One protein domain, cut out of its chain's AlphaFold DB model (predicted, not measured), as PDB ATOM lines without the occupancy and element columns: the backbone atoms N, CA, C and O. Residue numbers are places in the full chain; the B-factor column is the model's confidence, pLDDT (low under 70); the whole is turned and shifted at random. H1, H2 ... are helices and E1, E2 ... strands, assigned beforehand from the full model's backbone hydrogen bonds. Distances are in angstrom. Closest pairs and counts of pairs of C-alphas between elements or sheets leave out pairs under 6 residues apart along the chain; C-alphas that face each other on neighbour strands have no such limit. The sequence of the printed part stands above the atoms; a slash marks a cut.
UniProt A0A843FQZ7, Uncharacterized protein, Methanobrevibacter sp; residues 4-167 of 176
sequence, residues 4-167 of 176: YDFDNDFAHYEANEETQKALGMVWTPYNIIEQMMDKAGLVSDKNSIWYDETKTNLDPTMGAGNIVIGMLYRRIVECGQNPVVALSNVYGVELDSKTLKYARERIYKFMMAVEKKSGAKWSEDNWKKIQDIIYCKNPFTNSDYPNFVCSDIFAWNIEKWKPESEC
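What this domain is: This is residues 4 to 167 of the 176 residues of an uncharacterized protein of Methanobrevibacter sp (UniProt A0A843FQZ7). A small, short-stranded parallel sheet has two helices, H3 and H5, side by side over one face; H4 packs on H3, H6 packs on H5, and H4 and H6 meet each other. H2 packs on H3, H1 lies far out touching no helix, and after E3 the tail of residues 151 to 167 leads away from the sheet. The printed part has 164 residues with six named helices and three named strands, in the order H1 H2 E1 H3 H4 E2 H5 H6 E3; the parallel sheet has the order E1 E2 E3, and the class is mostly helix. The whole is compact, with a radius of gyration of the C-alphas of 16.4 A and spans of 48 by 39 by 31 A.

How they stand to each other: H1, residues 17 to 23, and H2, residues 30 to 40, are apart. E1, residues 57 to 59, is an edge strand. H3, residues 66 to 78, touches H2 at a steep tilt of 66 degrees, the closest C-alphas being those of Ile 33 and Ile 67, 6.2 A. H4, residues 83 to 88, forms a helical hairpin with H3, touching its residues 72 to 76; C-alphas 76 and 83 are closest, 5.8 A. E2, residues 90 to 94, is parallel to E1, with N 91 and O 57 within hydrogen-bond range at 2.8 A. H3 is on the sheet at a height of 9.9 A, over E1 and, only just, E2, with 3 C-alphas falling on E2. H5, residues 97 to 118, is on the same face, making two layers, helices on one face of a sheet; its residues 107 to 114 touch H3, closest at C-alphas 69 and 107, 6.5 A. H6, residues 124 to 136, forms a helical hairpin with H5, closest at C-alphas 104 and 134, 6.2 A, and only grazes the sheet with residues 133 to 136. H6 touches H4 at C-alphas 84 and 130, their closest, 6.2 A. E3, residues 148 to 150, is parallel to E2, with N 149 and O 92 at 3.0 A, within hydrogen-bond range. E1, H3 H4, E2 and E2, H5 H6, E3 are strand-helix-strand units, parallel neighbour strands joined through helices, with right-handed crossovers. Every O i to N i+4 pair is within hydrogen-bond range in H1, H4, H5 and H6; H2 has 6 of 7 and H3 8 of 9.

Where its parts are: H1 begins at C-alpha 17, (-6.897, 22.331, -22.064). H2 is 15.2 A long, H3 and H6 are each 16.3 A, and E2 is 13.7 A. H5 is 31.6 A long, from C-alpha 97 at (-15.184, 7.470, -15.178). E3 ends at C-alpha 150, (-17.354, 7.190, -9.835).

The domain as a whole: The C-alphas farthest apart, of Gly 119 and Cys 167, are 50.9 A apart. The printed part has no cut; the links H2 to E1 and H6 to E3 are long. Residues 8 to 15 have pLDDT under 70.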
ATOM      1  N   TYR A   4       7.964   9.942  -5.475       88.94
ATOM      2  CA  TYR A   4       8.338   9.854  -6.887       88.94
ATOM      3  C   TYR A   4       8.932   8.485  -7.223       88.94
ATOM      4  O   TYR A   4       8.561   7.894  -8.227       88.94
ATOM      5  N   ASP A   5       9.735   7.888  -6.334       88.06
ATOM      6  CA  ASP A   5      10.336   6.571  -6.579       88.06
ATOM      7  C   ASP A   5       9.304   5.470  -6.874       88.06
ATOM      8  O   ASP A   5       9.663   4.479  -7.516       88.06
ATOM      9  N   PHE A   6       8.061   5.621  -6.403       88.00
ATOM     10  CA  PHE A   6       6.970   4.652  -6.541       88.00
ATOM     11  C   PHE A   6       6.001   4.970  -7.687       88.00
ATOM     12  O   PHE A   6       5.222   4.098  -8.063       88.00
ATOM     13  N   ASP A   7       6.064   6.174  -8.257       82.06
ATOM     14  CA  ASP A   7       5.112   6.673  -9.255       82.06
ATOM     15  C   ASP A   7       5.822   7.373 -10.432       82.06
ATOM     16  O   ASP A   7       5.399   8.411 -10.927       82.06
ATOM     17  N   ASN A   8       6.939   6.795 -10.886       68.00
ATOM     18  CA  ASN A   8       7.737   7.328 -12.001       68.00
ATOM     19  C   ASN A   8       7.252   6.875 -13.391       68.00
ATOM     20  O   ASN A   8       7.602   7.496 -14.391       68.00
ATOM     21  N   ASP A   9       6.476   5.789 -13.470       60.16
ATOM     22  CA  ASP A   9       6.062   5.181 -14.748       60.16
ATOM     23  C   ASP A   9       4.838   5.862 -15.375       60.16
ATOM     24  O   ASP A   9       4.417   5.508 -16.479       60.16
ATOM     25  N   PHE A  10       4.232   6.822 -14.677       61.22
ATOM     26  CA  PHE A  10       3.089   7.552 -15.192       61.22
ATOM     27  C   PHE A  10       3.539   8.912 -15.691       61.22
ATOM     28  O   PHE A  10       4.073   9.729 -14.943       61.22
ATOM     29  N   ALA A  11       3.285   9.155 -16.978       52.41
ATOM     30  CA  ALA A  11       3.270  10.508 -17.495       52.41
ATOM     31  C   ALA A  11       2.366  11.334 -16.578       52.41
ATOM     32  O   ALA A  11       1.249  10.901 -16.279       52.41
ATOM     33  N   HIS A  12       2.876  12.479 -16.125       65.19
ATOM     34  CA  HIS A  12       2.072  13.540 -15.540       65.19
ATOM     35  C   HIS A  12       0.765  13.622 -16.335       65.19
ATOM     36  O   HIS A  12       0.794  13.849 -17.547       65.19
ATOM     37  N   TYR A  13      -0.356  13.275 -15.694       67.44
ATOM     38  CA  TYR A  13      -1.637  13.291 -16.382       67.44
ATOM     39  C   TYR A  13      -2.012  14.748 -16.569       67.44
ATOM     40  O   TYR A  13      -2.513  15.407 -15.658       67.44
ATOM     41  N   GLU A  14      -1.743  15.241 -17.764       67.00
ATOM     42  CA  GLU A  14      -2.271  16.498 -18.239       67.00
ATOM     43  C   GLU A  14      -3.477  16.163 -19.107       67.00
ATOM     44  O   GLU A  14      -3.353  15.699 -20.241       67.00
ATOM     45  N   ALA A  15      -4.675  16.380 -18.563       68.94
ATOM     46  CA  ALA A  15      -5.849  16.508 -19.413       68.94
ATOM     47  C   ALA A  15      -5.586  17.611 -20.451       68.94
ATOM     48  O   ALA A  15      -4.861  18.567 -20.172       68.94
ATOM     49  N   ASN A  16      -6.171  17.505 -21.644       78.25
ATOM     50  CA  ASN A  16      -6.081  18.602 -22.611       78.25
ATOM     51  C   ASN A  16      -6.750  19.874 -22.049       78.25
ATOM     52  O   ASN A  16      -7.591  19.795 -21.151       78.25
ATOM     53  N   GLU A  17      -6.398  21.048 -22.583       78.38
ATOM     54  CA  GLU A  17      -6.897  22.331 -22.064       78.38
ATOM     55  C   GLU A  17      -8.431  22.422 -22.014       78.38
ATOM     56  O   GLU A  17      -8.983  23.035 -21.101       78.38
ATOM     57  N   GLU A  18      -9.131  21.819 -22.981       80.88
ATOM     58  CA  GLU A  18     -10.598  21.823 -23.028       80.88
ATOM     59  C   GLU A  18     -11.192  21.049 -21.846       80.88
ATOM     60  O   GLU A  18     -12.085  21.543 -21.159       80.88
ATOM     61  N   THR A  19     -10.649  19.865 -21.560       74.12
ATOM     62  CA  THR A  19     -11.080  19.006 -20.451       74.12
ATOM     63  C   THR A  19     -10.686  19.612 -19.104       74.12
ATOM     64  O   THR A  19     -11.500  19.618 -18.183       74.12
ATOM     65  N   GLN A  20      -9.487  20.200 -18.993       77.56
ATOM     66  CA  GLN A  20      -9.065  20.927 -17.790       77.56
ATOM     67  C   GLN A  20     -10.019  22.076 -17.461       77.56
ATOM     68  O   GLN A  20     -10.426  22.216 -16.311       77.56
ATOM     69  N   LYS A  21     -10.413  22.877 -18.459       78.81
ATOM     70  CA  LYS A  21     -11.359  23.986 -18.261       78.81
ATOM     71  C   LYS A  21     -12.762  23.499 -17.916       78.81
ATOM     72  O   LYS A  21     -13.394  24.087 -17.046       78.81
ATOM     73  N   ALA A  22     -13.247  22.454 -18.586       75.88
ATOM     74  CA  ALA A  22     -14.604  21.950 -18.388       75.88
ATOM     75  C   ALA A  22     -14.798  21.285 -17.016       75.88
ATOM     76  O   ALA A  22     -15.837  21.470 -16.390       75.88
ATOM     77  N   LEU A  23     -13.803  20.523 -16.557       73.00
ATOM     78  CA  LEU A  23     -13.886  19.722 -15.332       73.00
ATOM     79  C   LEU A  23     -13.085  20.315 -14.161       73.00
ATOM     80  O   LEU A  23     -13.089  19.752 -13.071       73.00
ATOM     81  N   GLY A  24     -12.373  21.427 -14.370       75.81
ATOM     82  CA  GLY A  24     -11.507  22.028 -13.353       75.81
ATOM     83  C   GLY A  24     -10.344  21.122 -12.935       75.81
ATOM     84  O   GLY A  24      -9.921  21.171 -11.782       75.81
ATOM     85  N   MET A  25      -9.844  20.265 -13.835       77.94
ATOM     86  CA  MET A  25      -8.816  19.277 -13.490       77.94
ATOM     87  C   MET A  25      -7.482  19.953 -13.185       77.94
ATOM     88  O   MET A  25      -6.906  20.626 -14.039       77.94
ATOM     89  N   VAL A  26      -6.958  19.705 -11.986       81.31
ATOM     90  CA  VAL A  26      -5.652  20.198 -11.544       81.31
ATOM     91  C   VAL A  26      -4.797  19.022 -11.096       81.31
ATOM     92  O   VAL A  26      -5.202  18.223 -10.251       81.31
ATOM     93  N   TRP A  27      -3.582  18.922 -11.633       85.31
ATOM     94  CA  TRP A  27      -2.603  17.976 -11.117       85.31
ATOM     95  C   TRP A  27      -1.919  18.559  -9.885       85.31
ATOM     96  O   TRP A  27      -1.087  19.458  -9.991       85.31
ATOM     97  N   THR A  28      -2.237  18.016  -8.711       90.19
ATOM     98  CA  THR A  28      -1.604  18.446  -7.462       90.19
ATOM     99  C   THR A  28      -0.185  17.867  -7.366       90.19
ATOM    100  O   THR A  28      -0.040  16.640  -7.335       90.19
ATOM    101  N   PRO A  29       0.874  18.700  -7.321       89.75
ATOM    102  CA  PRO A  29       2.254  18.224  -7.230       89.75
ATOM    103  C   PRO A  29       2.553  17.524  -5.897       89.75
ATOM    104  O   PRO A  29       2.061  17.940  -4.846       89.75
ATOM    105  N   TYR A  30       3.408  16.498  -5.911       91.50
ATOM    106  CA  TYR A  30       3.681  15.697  -4.712       91.50
ATOM    107  C   TYR A  30       4.319  16.477  -3.563       91.50
ATOM    108  O   TYR A  30       3.966  16.236  -2.416       91.50
ATOM    109  N   ASN A  31       5.166  17.467  -3.838       92.88
ATOM    110  CA  ASN A  31       5.725  18.327  -2.791       92.88
ATOM    111  C   ASN A  31       4.651  19.141  -2.040       92.88
ATOM    112  O   ASN A  31       4.858  19.509  -0.884       92.88
ATOM    113  N   ILE A  32       3.515  19.447  -2.679       95.19
ATOM    114  CA  ILE A  32       2.364  20.082  -2.020       95.19
ATOM    115  C   ILE A  32       1.582  19.045  -1.216       95.19
ATOM    116  O   ILE A  32       1.199  19.309  -0.078       95.19
ATOM    117  N   ILE A  33       1.396  17.848  -1.773       94.81
ATOM    118  CA  ILE A  33       0.719  16.739  -1.092       94.81
ATOM    119  C   ILE A  33       1.473  16.351   0.181       94.81
ATOM    120  O   ILE A  33       0.852  16.215   1.226       94.81
ATOM    121  N   GLU A  34       2.800  16.243   0.141       93.81
ATOM    122  CA  GLU A  34       3.624  15.956   1.319       93.81
ATOM    123  C   GLU A  34       3.383  16.983   2.437       93.81
ATOM    124  O   GLU A  34       3.095  16.586   3.568       93.81
ATOM    125  N   GLN A  35       3.351  18.280   2.106       95.75
ATOM    126  CA  GLN A  35       3.016  19.346   3.060       95.75
ATOM    127  C   GLN A  35       1.587  19.226   3.610       95.75
ATOM    128  O   GLN A  35       1.353  19.505   4.787       95.75
ATOM    129  N   MET A  36       0.614  18.829   2.782       94.94
ATOM    130  CA  MET A  36      -0.756  18.568   3.242       94.94
ATOM    131  C   MET A  36      -0.792  17.400   4.231       94.94
ATOM    132  O   MET A  36      -1.451  17.495   5.267       94.94
ATOM    133  N   MET A  37      -0.056  16.325   3.943       95.19
ATOM    134  CA  MET A  37      -0.001  15.151   4.813       95.19
ATOM    135  C   MET A  37       0.678  15.470   6.152       95.19
ATOM    136  O   MET A  37       0.179  15.054   7.197       95.19
ATOM    137  N   ASP A  38       1.749  16.270   6.141       95.19
ATOM    138  CA  ASP A  38       2.436  16.728   7.356       95.19
ATOM    139  C   ASP A  38       1.509  17.546   8.267       95.19
ATOM    140  O   ASP A  38       1.550  17.403   9.490       95.19
ATOM    141  N   LYS A  39       0.625  18.370   7.684       94.12
ATOM    142  CA  LYS A  39      -0.377  19.139   8.442       94.12
ATOM    143  C   LYS A  39      -1.437  18.263   9.100       94.12
ATOM    144  O   LYS A  39      -1.941  18.633  10.157       94.12
ATOM    145  N   ALA A  40      -1.797  17.142   8.482       89.75
ATOM    146  CA  ALA A  40      -2.745  16.204   9.075       89.75
ATOM    147  C   ALA A  40      -2.093  15.343  10.177       89.75
ATOM    148  O   ALA A  40      -2.775  14.901  11.099       89.75
ATOM    149  N   GLY A  41      -0.772  15.152  10.116       91.69
ATOM    150  CA  GLY A  41       0.023  14.554  11.183       91.69
ATOM    151  C   GLY A  41       1.465  14.301  10.745       91.69
ATOM    152  O   GLY A  41       1.717  13.827   9.641       91.69
ATOM    153  N   LEU A  42       2.430  14.563  11.624       90.81
ATOM    154  CA  LEU A  42       3.845  14.324  11.328       90.81
ATOM    155  C   LEU A  42       4.209  12.854  11.559       90.81
ATOM    156  O   LEU A  42       3.882  12.294  12.598       90.81
ATOM    157  N   VAL A  43       4.955  12.228  10.645       87.88
ATOM    158  CA  VAL A  43       5.413  10.825  10.802       87.88
ATOM    159  C   VAL A  43       6.380  10.644  11.974       87.88
ATOM    160  O   VAL A  43       6.497   9.546  12.526       87.88
ATOM    161  N   SER A  44       7.059  11.719  12.383       89.25
ATOM    162  CA  SER A  44       7.908  11.731  13.576       89.25
ATOM    163  C   SER A  44       7.119  11.563  14.877       89.25
ATOM    164  O   SER A  44       7.705  11.188  15.889       89.25
ATOM    165  N   ASP A  45       5.810  11.827  14.864       92.88
ATOM    166  CA  ASP A  45       4.919  11.583  15.992       92.88
ATOM    167  C   ASP A  45       4.240  10.213  15.839       92.88
ATOM    168  O   ASP A  45       3.446   9.991  14.927       92.88
ATOM    169  N   LYS A  46       4.531   9.275  16.748       89.19
ATOM    170  CA  LYS A  46       3.920   7.934  16.741       89.19
ATOM    171  C   LYS A  46       2.425   7.938  17.069       89.19
ATOM    172  O   LYS A  46       1.766   6.941  16.795       89.19
ATOM    173  N   ASN A  47       1.890   9.040  17.595       91.06
ATOM    174  CA  ASN A  47       0.450   9.239  17.780       91.06
ATOM    175  C   ASN A  47      -0.229   9.870  16.552       91.06
ATOM    176  O   ASN A  47      -1.423  10.161  16.590       91.06
ATOM    177  N   SER A  48       0.521  10.109  15.473       93.81
ATOM    178  CA  SER A  48      -0.017  10.634  14.223       93.81
ATOM    179  C   SER A  48      -1.090   9.719  13.638       93.81
ATOM    180  O   SER A  48      -0.996   8.490  13.706       93.81
ATOM    181  N   ILE A  49      -2.075  10.332  12.974       93.50
ATOM    182  CA  ILE A  49      -3.177   9.636  12.297       93.50
ATOM    183  C   ILE A  49      -2.689   8.595  11.283       93.50
ATOM    184  O   ILE A  49      -3.406   7.650  10.972       93.50
ATOM    185  N   TRP A  50      -1.466   8.760  10.771       95.81
ATOM    186  CA  TRP A  50      -0.880   7.889   9.760       95.81
ATOM    187  C   TRP A  50      -0.456   6.520  10.295       95.81
ATOM    188  O   TRP A  50      -0.301   5.598   9.499       95.81
ATOM    189  N   TYR A  51      -0.302   6.369  11.617       95.31
ATOM    190  CA  TYR A  51      -0.044   5.076  12.258       95.31
ATOM    191  C   TYR A  51      -1.322   4.341  12.674       95.31
ATOM    192  O   TYR A  51      -1.274   3.127  12.868       95.31
ATOM    193  N   ASP A  52      -2.463   5.026  12.775       94.69
ATOM    194  CA  ASP A  52      -3.723   4.439  13.239       94.69
ATOM    195  C   ASP A  52      -4.456   3.703  12.097       94.69
ATOM    196  O   ASP A  52      -5.003   4.299  11.162       94.69
ATOM    197  N   GLU A  53      -4.460   2.370  12.163       94.75
ATOM    198  CA  GLU A  53      -5.138   1.491  11.198       94.75
ATOM    199  C   GLU A  53      -6.672   1.521  11.322       94.75
ATOM    200  O   GLU A  53      -7.365   0.999  10.452       94.75
ATOM    201  N   THR A  54      -7.225   2.150  12.364       93.06
ATOM    202  CA  THR A  54      -8.681   2.311  12.538       93.06
ATOM    203  C   THR A  54      -9.224   3.580  11.885       93.06
ATOM    204  O   THR A  54     -10.439   3.746  11.754       93.06
ATOM    205  N   LYS A  55      -8.343   4.503  11.478       93.62
ATOM    206  CA  LYS A  55      -8.738   5.743  10.801       93.62
ATOM    207  C   LYS A  55      -8.876   5.516   9.312       93.62
ATOM    208  O   LYS A  55      -7.993   4.932   8.687       93.62
ATOM    209  N   THR A  56      -9.923   6.095   8.743       94.81
ATOM    210  CA  THR A  56     -10.128   6.166   7.300       94.81
ATOM    211  C   THR A  56      -9.662   7.514   6.751       94.81
ATOM    212  O   THR A  56      -9.719   8.538   7.435       94.81
ATOM    213  N   ASN A  57      -9.176   7.524   5.510       95.81
ATOM    214  CA  ASN A  57      -8.885   8.750   4.770       95.81
ATOM    215  C   ASN A  57      -9.677   8.766   3.467       95.81
ATOM    216  O   ASN A  57      -9.791   7.742   2.798       95.81
ATOM    217  N   LEU A  58     -10.208   9.931   3.116       96.62
ATOM    218  CA  LEU A  58     -11.013  10.137   1.921       96.62
ATOM    219  C   LEU A  58     -10.449  11.315   1.136       96.62
ATOM    220  O   LEU A  58     -10.231  12.384   1.706       96.62
ATOM    221  N   ASP A  59     -10.280  11.121  -0.165       96.81
ATOM    222  CA  ASP A  59     -10.203  12.216  -1.122       96.81
ATOM    223  C   ASP A  59     -11.522  12.296  -1.916       96.81
ATOM    224  O   ASP A  59     -11.790  11.429  -2.752       96.81
ATOM    225  N   PRO A  60     -12.387  13.290  -1.647       94.81
ATOM    226  CA  PRO A  60     -13.694  13.384  -2.291       94.81
ATOM    227  C   PRO A  60     -13.623  13.847  -3.756       94.81
ATOM    228  O   PRO A  60     -14.650  13.862  -4.427       94.81
ATOM    229  N   THR A  61     -12.448  14.255  -4.240       92.94
ATOM    230  CA  THR A  61     -12.231  14.771  -5.599       92.94
ATOM    231  C   THR A  61     -10.881  14.281  -6.113       92.94
ATOM    232  O   THR A  61      -9.980  15.073  -6.401       92.94
ATOM    233  N   MET A  62     -10.705  12.960  -6.149       94.62
ATOM    234  CA  MET A  62      -9.372  12.359  -6.202       94.62
ATOM    235  C   MET A  62      -8.617  12.577  -7.512       94.62
ATOM    236  O   MET A  62      -7.389  12.412  -7.548       94.62
ATOM    237  N   GLY A  63      -9.314  12.930  -8.595       92.88
ATOM    238  CA  GLY A  63      -8.717  13.115  -9.906       92.88
ATOM    239  C   GLY A  63      -7.946  11.869 -10.320       92.88
ATOM    240  O   GLY A  63      -8.384  10.729 -10.170       92.88
ATOM    241  N   ALA A  64      -6.716  12.088 -10.772       92.19
ATOM    242  CA  ALA A  64      -5.799  11.021 -11.141       92.19
ATOM    243  C   ALA A  64      -5.262  10.194  -9.948       92.19
ATOM    244  O   ALA A  64      -4.494   9.256 -10.170       92.19
ATOM    245  N   GLY A  65      -5.614  10.532  -8.703       94.69
ATOM    246  CA  GLY A  65      -5.278   9.767  -7.500       94.69
ATOM    247  C   GLY A  65      -3.995  10.189  -6.778       94.69
ATOM    248  O   GLY A  65      -3.521   9.442  -5.929       94.69
ATOM    249  N   ASN A  66      -3.406  11.356  -7.067       94.50
ATOM    250  CA  ASN A  66      -2.128  11.750  -6.444       94.50
ATOM    251  C   ASN A  66      -2.209  11.832  -4.915       94.50
ATOM    252  O   ASN A  66      -1.308  11.371  -4.221       94.50
ATOM    253  N   ILE A  67      -3.274  12.433  -4.380       96.31
ATOM    254  CA  ILE A  67      -3.462  12.577  -2.932       96.31
ATOM    255  C   ILE A  67      -3.693  11.201  -2.294       96.31
ATOM    256  O   ILE A  67      -3.088  10.910  -1.265       96.31
ATOM    257  N   VAL A  68      -4.475  10.327  -2.940       97.75
ATOM    258  CA  VAL A  68      -4.659   8.922  -2.534       97.75
ATOM    259  C   VAL A  68      -3.318   8.180  -2.478       97.75
ATOM    260  O   VAL A  68      -3.012   7.539  -1.473       97.75
ATOM    261  N   ILE A  69      -2.476   8.306  -3.508       97.00
ATOM    262  CA  ILE A  69      -1.118   7.737  -3.517       97.00
ATOM    263  C   ILE A  69      -0.271   8.350  -2.394       97.00
ATOM    264  O   ILE A  69       0.452   7.623  -1.721       97.00
ATOM    265  N   GLY A  70      -0.410   9.650  -2.125       96.81
ATOM    266  CA  GLY A  70       0.207  10.328  -0.983       96.81
ATOM    267  C   GLY A  70      -0.164   9.709   0.364       96.81
ATOM    268  O   GLY A  70       0.719   9.414   1.169       96.81
ATOM    269  N   MET A  71      -1.455   9.453   0.591       97.75
ATOM    270  CA  MET A  71      -1.957   8.792   1.802       97.75
ATOM    271  C   MET A  71      -1.399   7.369   1.933       97.75
ATOM    272  O   MET A  71      -0.940   6.977   3.006       97.75
ATOM    273  N   LEU A  72      -1.403   6.596   0.842       97.81
ATOM    274  CA  LEU A  72      -0.887   5.224   0.828       97.81
ATOM    275  C   LEU A  72       0.630   5.176   1.037       97.81
ATOM    276  O   LEU A  72       1.112   4.352   1.809       97.81
ATOM    277  N   TYR A  73       1.385   6.075   0.407       97.00
ATOM    278  CA  TYR A  73       2.825   6.221   0.614       97.00
ATOM    279  C   TYR A  73       3.142   6.516   2.081       97.00
ATOM    280  O   TYR A  73       3.933   5.804   2.701       97.00
ATOM    281  N   ARG A  74       2.449   7.495   2.666       96.38
ATOM    282  CA  ARG A  74       2.595   7.878   4.072       96.38
ATOM    283  C   ARG A  74       2.334   6.694   5.013       96.38
ATOM    284  O   ARG A  74       3.152   6.399   5.881       96.38
ATOM    285  N   ARG A  75       1.226   5.974   4.813       97.44
ATOM    286  CA  ARG A  75       0.829   4.824   5.646       97.44
ATOM    287  C   ARG A  75       1.743   3.613   5.477       97.44
ATOM    288  O   ARG A  75       2.194   3.032   6.459       97.44
ATOM    289  N   ILE A  76       2.020   3.218   4.239       96.94
ATOM    290  CA  ILE A  76       2.691   1.949   3.942       96.94
ATOM    291  C   ILE A  76       4.209   2.108   3.980       96.94
ATOM    292  O   ILE A  76       4.898   1.311   4.611       96.94
ATOM    293  N   VAL A  77       4.741   3.127   3.306       95.81
ATOM    294  CA  VAL A  77       6.189   3.281   3.116       95.81
ATOM    295  C   VAL A  77       6.828   3.979   4.308       95.81
ATOM    296  O   VAL A  77       7.855   3.516   4.798       95.81
ATOM    297  N   GLU A  78       6.236   5.073   4.787       95.50
ATOM    298  CA  GLU A  78       6.835   5.844   5.883       95.50
ATOM    299  C   GLU A  78       6.447   5.311   7.267       95.50
ATOM    300  O   GLU A  78       7.288   5.260   8.165       95.50
ATOM    301  N   CYS A  79       5.195   4.875   7.444       95.50
ATOM    302  CA  CYS A  79       4.709   4.358   8.728       95.50
ATOM    303  C   CYS A  79       4.787   2.827   8.854       95.50
ATOM    304  O   CYS A  79       4.685   2.312   9.967       95.50
ATOM    305  N   GLY A  80       5.008   2.100   7.753       94.88
ATOM    306  CA  GLY A  80       5.177   0.644   7.767       94.88
ATOM    307  C   GLY A  80       3.891  -0.154   8.005       94.88
ATOM    308  O   GLY A  80       3.978  -1.295   8.460       94.88
ATOM    309  N   GLN A  81       2.710   0.421   7.742       95.88
ATOM    310  CA  GLN A  81       1.435  -0.289   7.893       95.88
ATOM    311  C   GLN A  81       1.317  -1.474   6.931       95.88
ATOM    312  O   GLN A  81       1.929  -1.507   5.857       95.88
ATOM    313  N   ASN A  82       0.460  -2.437   7.291       95.75
ATOM    314  CA  ASN A  82       0.112  -3.519   6.381       95.75
ATOM    315  C   ASN A  82      -0.521  -2.940   5.091       95.75
ATOM    316  O   ASN A  82      -1.524  -2.232   5.179       95.75
ATOM    317  N   PRO A  83      -0.002  -3.263   3.890       96.81
ATOM    318  CA  PRO A  83      -0.476  -2.680   2.633       96.81
ATOM    319  C   PRO A  83      -1.962  -2.913   2.341       96.81
ATOM    320  O   PRO A  83      -2.630  -2.026   1.815       96.81
ATOM    321  N   VAL A  84      -2.489  -4.091   2.692       97.00
ATOM    322  CA  VAL A  84      -3.901  -4.433   2.472       97.00
ATOM    323  C   VAL A  84      -4.792  -3.631   3.421       97.00
ATOM    324  O   VAL A  84      -5.802  -3.091   2.983       97.00
ATOM    325  N   VAL A  85      -4.388  -3.503   4.691       96.19
ATOM    326  CA  VAL A  85      -5.122  -2.735   5.714       96.19
ATOM    327  C   VAL A  85      -5.081  -1.231   5.426       96.19
ATOM    328  O   VAL A  85      -6.089  -0.536   5.554       96.19
ATOM    329  N   ALA A  86      -3.929  -0.711   5.001       97.19
ATOM    330  CA  ALA A  86      -3.804   0.685   4.601       97.19
ATOM    331  C   ALA A  86      -4.718   0.990   3.406       97.19
ATOM    332  O   ALA A  86      -5.483   1.950   3.447       97.19
ATOM    333  N   LEU A  87      -4.699   0.138   2.373       97.62
ATOM    334  CA  LEU A  87      -5.545   0.300   1.192       97.62
ATOM    335  C   LEU A  87      -7.038   0.177   1.515       97.62
ATOM    336  O   LEU A  87      -7.833   0.955   0.993       97.62
ATOM    337  N   SER A  88      -7.430  -0.746   2.401       96.38
ATOM    338  CA  SER A  88      -8.837  -0.918   2.786       96.38
ATOM    339  C   SER A  88      -9.420   0.288   3.520       96.38
ATOM    340  O   SER A  88     -10.639   0.431   3.537       96.38
ATOM    341  N   ASN A  89      -8.575   1.154   4.087       96.00
ATOM    342  CA  ASN A  89      -8.970   2.349   4.836       96.00
ATOM    343  C   ASN A  89      -8.778   3.669   4.068       96.00
ATOM    344  O   ASN A  89      -9.004   4.744   4.628       96.00
ATOM    345  N   VAL A  90      -8.366   3.617   2.800       97.62
ATOM    346  CA  VAL A  90      -8.252   4.798   1.939       97.62
ATOM    347  C   VAL A  90      -9.333   4.743   0.869       97.62
ATOM    348  O   VAL A  90      -9.490   3.728   0.192       97.62
ATOM    349  N   TYR A  91     -10.061   5.845   0.725       97.50
ATOM    350  CA  TYR A  91     -11.208   5.995  -0.159       97.50
ATOM    351  C   TYR A  91     -11.007   7.174  -1.103       97.50
ATOM    352  O   TYR A  91     -10.312   8.141  -0.778       97.50
ATOM    353  N   GLY A  92     -11.655   7.112  -2.260       97.19
ATOM    354  CA  GLY A  92     -11.634   8.203  -3.223       97.19
ATOM    355  C   GLY A  92     -12.911   8.280  -4.045       97.19
ATOM    356  O   GLY A  92     -13.493   7.258  -4.411       97.19
ATOM    357  N   VAL A  93     -13.342   9.501  -4.338       95.31
ATOM    358  CA  VAL A  93     -14.475   9.769  -5.226       95.31
ATOM    359  C   VAL A  93     -13.973  10.572  -6.413       95.31
ATOM    360  O   VAL A  93     -13.199  11.513  -6.255       95.31
ATOM    361  N   GLU A  94     -14.399  10.171  -7.603       93.31
ATOM    362  CA  GLU A  94     -14.114  10.866  -8.851       93.31
ATOM    363  C   GLU A  94     -15.412  11.070  -9.639       93.31
ATOM    364  O   GLU A  94     -16.309  10.226  -9.599       93.31
ATOM    365  N   LEU A  95     -15.514  12.191 -10.348       90.56
ATOM    366  CA  LEU A  95     -16.675  12.528 -11.164       90.56
ATOM    367  C   LEU A  95     -16.606  11.853 -12.542       90.56
ATOM    368  O   LEU A  95     -17.614  11.353 -13.038       90.56
ATOM    369  N   ASP A  96     -15.420  11.808 -13.158       88.38
ATOM    370  CA  ASP A  96     -15.224  11.251 -14.497       88.38
ATOM    371  C   ASP A  96     -14.723   9.795 -14.483       88.38
ATOM    372  O   ASP A  96     -13.641   9.457 -13.996       88.38
ATOM    373  N   SER A  97     -15.482   8.909 -15.130       90.75
ATOM    374  CA  SER A  97     -15.184   7.470 -15.178       90.75
ATOM    375  C   SER A  97     -13.843   7.119 -15.842       90.75
ATOM    376  O   SER A  97     -13.208   6.129 -15.460       90.75
ATOM    377  N   LYS A  98     -13.380   7.906 -16.825       90.19
ATOM    378  CA  LYS A  98     -12.084   7.666 -17.486       90.19
ATOM    379  C   LYS A  98     -10.935   8.025 -16.551       90.19
ATOM    380  O   LYS A  98      -9.975   7.262 -16.442       90.19
ATOM    381  N   THR A  99     -11.072   9.139 -15.844       90.56
ATOM    382  CA  THR A  99     -10.142   9.598 -14.814       90.56
ATOM    383  C   THR A  99     -10.080   8.603 -13.658       90.56
ATOM    384  O   THR A  99      -8.986   8.191 -13.274       90.56
ATOM    385  N   LEU A 100     -11.226   8.088 -13.197       93.44
ATOM    386  CA  LEU A 100     -11.285   7.008 -12.206       93.44
ATOM    387  C   LEU A 100     -10.518   5.764 -12.663       93.44
ATOM    388  O   LEU A 100      -9.748   5.187 -11.895       93.44
ATOM    389  N   LYS A 101     -10.736   5.320 -13.908       93.81
ATOM    390  CA  LYS A 101     -10.033   4.150 -14.448       93.81
ATOM    391  C   LYS A 101      -8.518   4.365 -14.412       93.81
ATOM    392  O   LYS A 101      -7.796   3.493 -13.933       93.81
ATOM    393  N   TYR A 102      -8.059   5.532 -14.855       92.06
ATOM    394  CA  TYR A 102      -6.649   5.908 -14.812       92.06
ATOM    395  C   TYR A 102      -6.099   5.933 -13.373       92.06
ATOM    396  O   TYR A 102      -5.045   5.356 -13.106       92.06
ATOM    397  N   ALA A 103      -6.837   6.515 -12.424       94.44
ATOM    398  CA  ALA A 103      -6.455   6.548 -11.014       94.44
ATOM    399  C   ALA A 103      -6.332   5.141 -10.405       94.44
ATOM    400  O   ALA A 103      -5.347   4.841  -9.733       94.44
ATOM    401  N   ARG A 104      -7.284   4.240 -10.682       96.00
ATOM    402  CA  ARG A 104      -7.238   2.844 -10.209       96.00
ATOM    403  C   ARG A 104      -6.027   2.086 -10.755       96.00
ATOM    404  O   ARG A 104      -5.356   1.384  -9.998       96.00
ATOM    405  N   GLU A 105      -5.709   2.261 -12.039       94.75
ATOM    406  CA  GLU A 105      -4.507   1.675 -12.647       94.75
ATOM    407  C   GLU A 105      -3.227   2.195 -11.974       94.75
ATOM    408  O   GLU A 105      -2.303   1.417 -11.717       94.75
ATOM    409  N   ARG A 106      -3.184   3.489 -11.632       94.81
ATOM    410  CA  ARG A 106      -2.073   4.095 -10.885       94.81
ATOM    411  C   ARG A 106      -1.915   3.539  -9.486       94.81
ATOM    412  O   ARG A 106      -0.822   3.103  -9.135       94.81
ATOM    413  N   ILE A 107      -3.002   3.476  -8.725       96.50
ATOM    414  CA  ILE A 107      -3.003   2.905  -7.375       96.50
ATOM    415  C   ILE A 107      -2.533   1.445  -7.423       96.50
ATOM    416  O   ILE A 107      -1.674   1.050  -6.639       96.50
ATOM    417  N   TYR A 108      -3.008   0.651  -8.389       96.38
ATOM    418  CA  TYR A 108      -2.568  -0.736  -8.549       96.38
ATOM    419  C   TYR A 108      -1.060  -0.853  -8.825       96.38
ATOM    420  O   TYR A 108      -0.368  -1.636  -8.171       96.38
ATOM    421  N   LYS A 109      -0.515  -0.047  -9.747       94.81
ATOM    422  CA  LYS A 109       0.932  -0.045 -10.025       94.81
ATOM    423  C   LYS A 109       1.758   0.473  -8.848       94.81
ATOM    424  O   LYS A 109       2.836  -0.065  -8.603       94.81
ATOM    425  N   PHE A 110       1.253   1.449  -8.093       95.94
ATOM    426  CA  PHE A 110       1.875   1.880  -6.845       95.94
ATOM    427  C   PHE A 110       2.009   0.698  -5.871       95.94
ATOM    428  O   PHE A 110       3.105   0.444  -5.372       95.94
ATOM    429  N   MET A 111       0.948  -0.098  -5.676       96.62
ATOM    430  CA  MET A 111       1.012  -1.299  -4.830       96.62
ATOM    431  C   MET A 111       2.075  -2.293  -5.328       96.62
ATOM    432  O   MET A 111       2.822  -2.848  -4.521       96.62
ATOM    433  N   MET A 112       2.211  -2.474  -6.648       95.19
ATOM    434  CA  MET A 112       3.254  -3.339  -7.228       95.19
ATOM    435  C   MET A 112       4.661  -2.790  -6.967       95.19
ATOM    436  O   MET A 112       5.586  -3.545  -6.660       95.19
ATOM    437  N   ALA A 113       4.838  -1.472  -7.075       94.38
ATOM    438  CA  ALA A 113       6.104  -0.812  -6.790       94.38
ATOM    439  C   ALA A 113       6.494  -0.958  -5.311       94.38
ATOM    440  O   ALA A 113       7.671  -1.184  -5.018       94.38
ATOM    441  N   VAL A 114       5.523  -0.882  -4.395       94.88
ATOM    442  CA  VAL A 114       5.734  -1.108  -2.959       94.88
ATOM    443  C   VAL A 114       6.213  -2.531  -2.681       94.88
ATOM    444  O   VAL A 114       7.245  -2.695  -2.026       94.88
ATOM    445  N   GLU A 115       5.531  -3.555  -3.201       95.31
ATOM    446  CA  GLU A 115       5.969  -4.953  -3.056       95.31
ATOM    447  C   GLU A 115       7.411  -5.113  -3.563       95.31
ATOM    448  O   GLU A 115       8.309  -5.490  -2.806       95.31
ATOM    449  N   LYS A 116       7.665  -4.703  -4.812       93.50
ATOM    450  CA  LYS A 116       8.977  -4.830  -5.459       93.50
ATOM    451  C   LYS A 116      10.100  -4.153  -4.670       93.50
ATOM    452  O   LYS A 116      11.182  -4.720  -4.543       93.50
ATOM    453  N   LYS A 117       9.879  -2.931  -4.175       92.69
ATOM    454  CA  LYS A 117      10.918  -2.135  -3.494       92.69
ATOM    455  C   LYS A 117      11.124  -2.530  -2.039       92.69
ATOM    456  O   LYS A 117      12.237  -2.396  -1.542       92.69
ATOM    457  N   SER A 118      10.083  -3.018  -1.368       91.00
ATOM    458  CA  SER A 118      10.215  -3.557  -0.009       91.00
ATOM    459  C   SER A 118      10.977  -4.887   0.021       91.00
ATOM    460  O   SER A 118      11.435  -5.303   1.081       91.00
ATOM    461  N   GLY A 119      11.108  -5.566  -1.128       90.31
ATOM    462  CA  GLY A 119      11.661  -6.918  -1.210       90.31
ATOM    463  C   GLY A 119      10.724  -7.984  -0.631       90.31
ATOM    464  O   GLY A 119      11.095  -9.156  -0.566       90.31
ATOM    465  N   ALA A 120       9.517  -7.592  -0.213       88.88
ATOM    466  CA  ALA A 120       8.485  -8.518   0.205       88.88
ATOM    467  C   ALA A 120       7.921  -9.261  -1.011       88.88
ATOM    468  O   ALA A 120       7.888  -8.743  -2.125       88.88
ATOM    469  N   LYS A 121       7.438 -10.480  -0.780       93.31
ATOM    470  CA  LYS A 121       6.631 -11.222  -1.745       93.31
ATOM    471  C   LYS A 121       5.267 -11.454  -1.121       93.31
ATOM    472  O   LYS A 121       5.144 -12.244  -0.184       93.31
ATOM    473  N   TRP A 122       4.266 -10.723  -1.583       95.50
ATOM    474  CA  TRP A 122       2.904 -10.853  -1.094       95.50
ATOM    475  C   TRP A 122       2.261 -12.108  -1.684       95.50
ATOM    476  O   TRP A 122       2.598 -12.567  -2.777       95.50
ATOM    477  N   SER A 123       1.362 -12.715  -0.915       96.75
ATOM    478  CA  SER A 123       0.628 -13.894  -1.360       96.75
ATOM    479  C   SER A 123      -0.364 -13.540  -2.469       96.75
ATOM    480  O   SER A 123      -0.795 -12.395  -2.606       96.75
ATOM    481  N   GLU A 124      -0.788 -14.552  -3.222       96.81
ATOM    482  CA  GLU A 124      -1.878 -14.415  -4.194       96.81
ATOM    483  C   GLU A 124      -3.180 -13.932  -3.531       96.81
ATOM    484  O   GLU A 124      -3.888 -13.105  -4.094       96.81
ATOM    485  N   ASP A 125      -3.451 -14.361  -2.293       96.69
ATOM    486  CA  ASP A 125      -4.591 -13.885  -1.497       96.69
ATOM    487  C   ASP A 125      -4.505 -12.380  -1.180       96.69
ATOM    488  O   ASP A 125      -5.496 -11.660  -1.311       96.69
ATOM    489  N   ASN A 126      -3.319 -11.867  -0.832       96.62
ATOM    490  CA  ASN A 126      -3.125 -10.427  -0.632       96.62
ATOM    491  C   ASN A 126      -3.371  -9.652  -1.930       96.62
ATOM    492  O   ASN A 126      -4.060  -8.633  -1.915       96.62
ATOM    493  N   TRP A 127      -2.847 -10.146  -3.052       97.31
ATOM    494  CA  TRP A 127      -3.052  -9.521  -4.358       97.31
ATOM    495  C   TRP A 127      -4.514  -9.537  -4.795       97.31
ATOM    496  O   TRP A 127      -5.013  -8.522  -5.282       97.31
ATOM    497  N   LYS A 128      -5.230 -10.633  -4.532       96.12
ATOM    498  CA  LYS A 128      -6.673 -10.723  -4.750       96.12
ATOM    499  C   LYS A 128      -7.429  -9.672  -3.935       96.12
ATOM    500  O   LYS A 128      -8.241  -8.948  -4.497       96.12
ATOM    501  N   LYS A 129      -7.121  -9.523  -2.641       96.38
ATOM    502  CA  LYS A 129      -7.741  -8.496  -1.779       96.38
ATOM    503  C   LYS A 129      -7.463  -7.080  -2.277       96.38
ATOM    504  O   LYS A 129      -8.370  -6.257  -2.292       96.38
ATOM    505  N   ILE A 130      -6.234  -6.798  -2.711       96.81
ATOM    506  CA  ILE A 130      -5.861  -5.500  -3.292       96.81
ATOM    507  C   ILE A 130      -6.686  -5.216  -4.552       96.81
ATOM    508  O   ILE A 130      -7.239  -4.126  -4.690       96.81
ATOM    509  N   GLN A 131      -6.800  -6.193  -5.455       96.38
ATOM    510  CA  GLN A 131      -7.622  -6.066  -6.659       96.38
ATOM    511  C   GLN A 131      -9.096  -5.850  -6.317       96.38
ATOM    512  O   GLN A 131      -9.722  -4.957  -6.888       96.38
ATOM    513  N   ASP A 132      -9.626  -6.616  -5.363       94.81
ATOM    514  CA  ASP A 132     -11.013  -6.493  -4.928       94.81
ATOM    515  C   ASP A 132     -11.284  -5.086  -4.371       94.81
ATOM    516  O   ASP A 132     -12.223  -4.439  -4.832       94.81
ATOM    517  N   ILE A 133     -10.424  -4.555  -3.489       95.88
ATOM    518  CA  ILE A 133     -10.577  -3.199  -2.931       95.88
ATOM    519  C   ILE A 133     -10.562  -2.123  -4.028       95.88
ATOM    520  O   ILE A 133     -11.352  -1.176  -3.970       95.88
ATOM    521  N   ILE A 134      -9.668  -2.246  -5.018       96.25
ATOM    522  CA  ILE A 134      -9.496  -1.228  -6.066       96.25
ATOM    523  C   ILE A 134     -10.642  -1.263  -7.086       96.25
ATOM    524  O   ILE A 134     -11.102  -0.203  -7.520       96.25
ATOM    525  N   TYR A 135     -11.089  -2.455  -7.490       94.00
ATOM    526  CA  TYR A 135     -11.941  -2.624  -8.674       94.00
ATOM    527  C   TYR A 135     -13.337  -3.185  -8.397       94.00
ATOM    528  O   TYR A 135     -14.238  -2.913  -9.190       94.00
ATOM    529  N   CYS A 136     -13.524  -3.953  -7.324       88.38
ATOM    530  CA  CYS A 136     -14.733  -4.752  -7.117       88.38
ATOM    531  C   CYS A 136     -15.513  -4.313  -5.876       88.38
ATOM    532  O   CYS A 136     -16.535  -3.651  -5.989       88.38
ATOM    533  N   LYS A 137     -15.041  -4.714  -4.696       86.94
ATOM    534  CA  LYS A 137     -15.677  -4.492  -3.400       86.94
ATOM    535  C   LYS A 137     -14.623  -4.499  -2.312       86.94
ATOM    536  O   LYS A 137     -13.637  -5.225  -2.411       86.94
ATOM    537  N   ASN A 138     -14.851  -3.759  -1.240       83.12
ATOM    538  CA  ASN A 138     -13.977  -3.844  -0.080       83.12
ATOM    539  C   ASN A 138     -14.365  -5.053   0.798       83.12
ATOM    540  O   ASN A 138     -15.390  -4.989   1.479       83.12
ATOM    541  N   PRO A 139     -13.552  -6.132   0.847       80.38
ATOM    542  CA  PRO A 139     -13.893  -7.355   1.578       80.38
ATOM    543  C   PRO A 139     -13.847  -7.182   3.104       80.38
ATOM    544  O   PRO A 139     -14.242  -8.088   3.832       80.38
ATOM    545  N   PHE A 140     -13.355  -6.040   3.592       82.56
ATOM    546  CA  PHE A 140     -13.321  -5.686   5.009       82.56
ATOM    547  C   PHE A 140     -14.585  -4.947   5.460       82.56
ATOM    548  O   PHE A 140     -14.727  -4.616   6.635       82.56
ATOM    549  N   THR A 141     -15.512  -4.692   4.537       79.44
ATOM    550  CA  THR A 141     -16.774  -4.000   4.796       79.44
ATOM    551  C   THR A 141     -17.933  -4.803   4.215       79.44
ATOM    552  O   THR A 141     -17.750  -5.572   3.276       79.44
ATOM    553  N   ASN A 142     -19.151  -4.581   4.709       76.81
ATOM    554  CA  ASN A 142     -20.368  -5.118   4.082       76.81
ATOM    555  C   ASN A 142     -20.807  -4.287   2.857       76.81
ATOM    556  O   ASN A 142     -21.994  -4.207   2.566       76.81
ATOM    557  N   SER A 143     -19.868  -3.608   2.189       75.75
ATOM    558  CA  SER A 143     -20.139  -2.773   1.019       75.75
ATOM    559  C   SER A 143     -20.016  -3.592  -0.258       75.75
ATOM    560  O   SER A 143     -19.024  -4.296  -0.460       75.75
ATOM    561  N   ASP A 144     -20.978  -3.420  -1.159       81.44
ATOM    562  CA  ASP A 144     -20.912  -3.946  -2.525       81.44
ATOM    563  C   ASP A 144     -20.068  -3.062  -3.462       81.44
ATOM    564  O   ASP A 144     -19.922  -3.371  -4.644       81.44
ATOM    565  N   TYR A 145     -19.486  -1.977  -2.940       81.44
ATOM    566  CA  TYR A 145     -18.714  -1.004  -3.711       81.44
ATOM    567  C   TYR A 145     -17.207  -1.081  -3.412       81.44
ATOM    568  O   TYR A 145     -16.806  -1.376  -2.276       81.44
ATOM    569  N   PRO A 146     -16.349  -0.785  -4.407       91.00
ATOM    570  CA  PRO A 146     -14.914  -0.622  -4.192       91.00
ATOM    571  C   PRO A 146     -14.624   0.682  -3.434       91.00
ATOM    572  O   PRO A 146     -15.476   1.563  -3.340       91.00
ATOM    573  N   ASN A 147     -13.396   0.846  -2.939       94.75
ATOM    574  CA  ASN A 147     -13.014   2.052  -2.189       94.75
ATOM    575  C   ASN A 147     -12.895   3.317  -3.052       94.75
ATOM    576  O   ASN A 147     -12.944   4.430  -2.529       94.75
ATOM    577  N   PHE A 148     -12.722   3.146  -4.362       96.06
ATOM    578  CA  PHE A 148     -12.591   4.239  -5.320       96.06
ATOM    579  C   PHE A 148     -13.780   4.201  -6.263       96.06
ATOM    580  O   PHE A 148     -13.900   3.238  -7.021       96.06
ATOM    581  N   VAL A 149     -14.659   5.199  -6.227       93.12
ATOM    582  CA  VAL A 149     -15.942   5.171  -6.949       93.12
ATOM    583  C   VAL A 149     -16.092   6.342  -7.910       93.12
ATOM    584  O   VAL A 149     -15.517   7.409  -7.705       93.12
ATOM    585  N   CYS A 150     -16.883   6.121  -8.963       91.38
ATOM    586  CA  CYS A 150     -17.354   7.190  -9.835       91.38
ATOM    587  C   CYS A 150     -18.683   7.662  -9.262       91.38
ATOM    588  O   CYS A 150     -19.595   6.839  -9.153       91.38
ATOM    589  N   SER A 151     -18.806   8.929  -8.891       87.56
ATOM    590  CA  SER A 151     -20.081   9.461  -8.417       87.56
ATOM    591  C   SER A 151     -20.269  10.897  -8.873       87.56
ATOM    592  O   SER A 151     -19.410  11.746  -8.648       87.56
ATOM    593  N   ASP A 152     -21.420  11.151  -9.484       85.12
ATOM    594  CA  ASP A 152     -21.911  12.490  -9.772       85.12
ATOM    595  C   ASP A 152     -23.047  12.803  -8.803       85.12
ATOM    596  O   ASP A 152     -24.163  12.317  -8.973       85.12
ATOM    597  N   ILE A 153     -22.770  13.615  -7.782       82.50
ATOM    598  CA  ILE A 153     -23.777  13.988  -6.781       82.50
ATOM    599  C   ILE A 153     -24.972  14.724  -7.404       82.50
ATOM    600  O   ILE A 153     -26.068  14.675  -6.854       82.50
ATOM    601  N   PHE A 154     -24.801  15.364  -8.564       83.62
ATOM    602  CA  PHE A 154     -25.891  16.047  -9.262       83.62
ATOM    603  C   PHE A 154     -26.822  15.081 -10.000       83.62
ATOM    604  O   PHE A 154     -27.930  15.462 -10.368       83.62
ATOM    605  N   ALA A 155     -26.407  13.825 -10.176       84.62
ATOM    606  CA  ALA A 155     -27.254  12.747 -10.675       84.62
ATOM    607  C   ALA A 155     -27.986  11.992  -9.547       84.62
ATOM    608  O   ALA A 155     -28.678  11.008  -9.819       84.62
ATOM    609  N   TRP A 156     -27.826  12.413  -8.287       84.38
ATOM    610  CA  TRP A 156     -28.458  11.787  -7.126       84.38
ATOM    611  C   TRP A 156     -29.641  12.594  -6.610       84.38
ATOM    612  O   TRP A 156     -29.575  13.812  -6.448       84.38
ATOM    613  N   ASN A 157     -30.696  11.877  -6.237       84.69
ATOM    614  CA  ASN A 157     -31.752  12.419  -5.409       84.69
ATOM    615  C   ASN A 157     -31.269  12.425  -3.953       84.69
ATOM    616  O   ASN A 157     -31.235  11.384  -3.294       84.69
ATOM    617  N   ILE A 158     -30.862  13.594  -3.459       84.69
ATOM    618  CA  ILE A 158     -30.239  13.730  -2.130       84.69
ATOM    619  C   ILE A 158     -31.231  13.407  -1.002       84.69
ATOM    620  O   ILE A 158     -30.834  12.865   0.025       84.69
ATOM    621  N   GLU A 159     -32.524  13.668  -1.203       87.12
ATOM    622  CA  GLU A 159     -33.563  13.364  -0.211       87.12
ATOM    623  C   GLU A 159     -33.781  11.853  -0.058       87.12
ATOM    624  O   GLU A 159     -33.975  11.348   1.048       87.12
ATOM    625  N   LYS A 160     -33.722  11.110  -1.169       83.81
ATOM    626  CA  LYS A 160     -33.942   9.656  -1.195       83.81
ATOM    627  C   LYS A 160     -32.654   8.835  -1.127       83.81
ATOM    628  O   LYS A 160     -32.742   7.612  -1.048       83.81
ATOM    629  N   TRP A 161     -31.488   9.480  -1.173       79.56
ATOM    630  CA  TRP A 161     -30.173   8.833  -1.215       79.56
ATOM    631  C   TRP A 161     -30.078   7.722  -2.272       79.56
ATOM    632  O   TRP A 161     -29.573   6.633  -2.003       79.56
ATOM    633  N   LYS A 162     -30.562   7.997  -3.487       78.75
ATOM    634  CA  LYS A 162     -30.435   7.093  -4.641       78.75
ATOM    635  C   LYS A 162     -30.265   7.874  -5.950       78.75
ATOM    636  O   LYS A 162     -30.639   9.049  -5.990       78.75
ATOM    637  N   PRO A 163     -29.725   7.266  -7.022       82.56
ATOM    638  CA  PRO A 163     -29.657   7.904  -8.335       82.56
ATOM    639  C   PRO A 163     -31.035   8.381  -8.823       82.56
ATOM    640  O   PRO A 163     -32.039   7.684  -8.657       82.56
ATOM    641  N   GLU A 164     -31.100   9.539  -9.484       83.44
ATOM    642  CA  GLU A 164     -32.345  10.059 -10.080       83.44
ATOM    643  C   GLU A 164     -32.940   9.083 -11.112       83.44
ATOM    644  O   GLU A 164     -34.157   8.936 -11.226       83.44
ATOM    645  N   SER A 165     -32.099   8.310 -11.805       82.06
ATOM    646  CA  SER A 165     -32.546   7.245 -12.714       82.06
ATOM    647  C   SER A 165     -33.387   6.159 -12.030       82.06
ATOM    648  O   SER A 165     -34.206   5.525 -12.688       82.06
ATOM    649  N   GLU A 166     -33.211   5.955 -10.723       81.12
ATOM    650  CA  GLU A 166     -33.949   4.983  -9.904       81.12
ATOM    651  C   GLU A 166     -35.166   5.608  -9.192       81.12
ATOM    652  O   GLU A 166     -35.887   4.936  -8.447       81.12
ATOM    653  N   CYS A 167     -35.412   6.907  -9.393       75.50
ATOM    654  CA  CYS A 167     -36.560   7.622  -8.833       75.50
ATOM    655  C   CYS A 167     -37.786   7.617  -9.764       75.50
ATOM    656  O   CYS A 167     -38.912   7.754  -9.286       75.50
TER     657      CYS A 167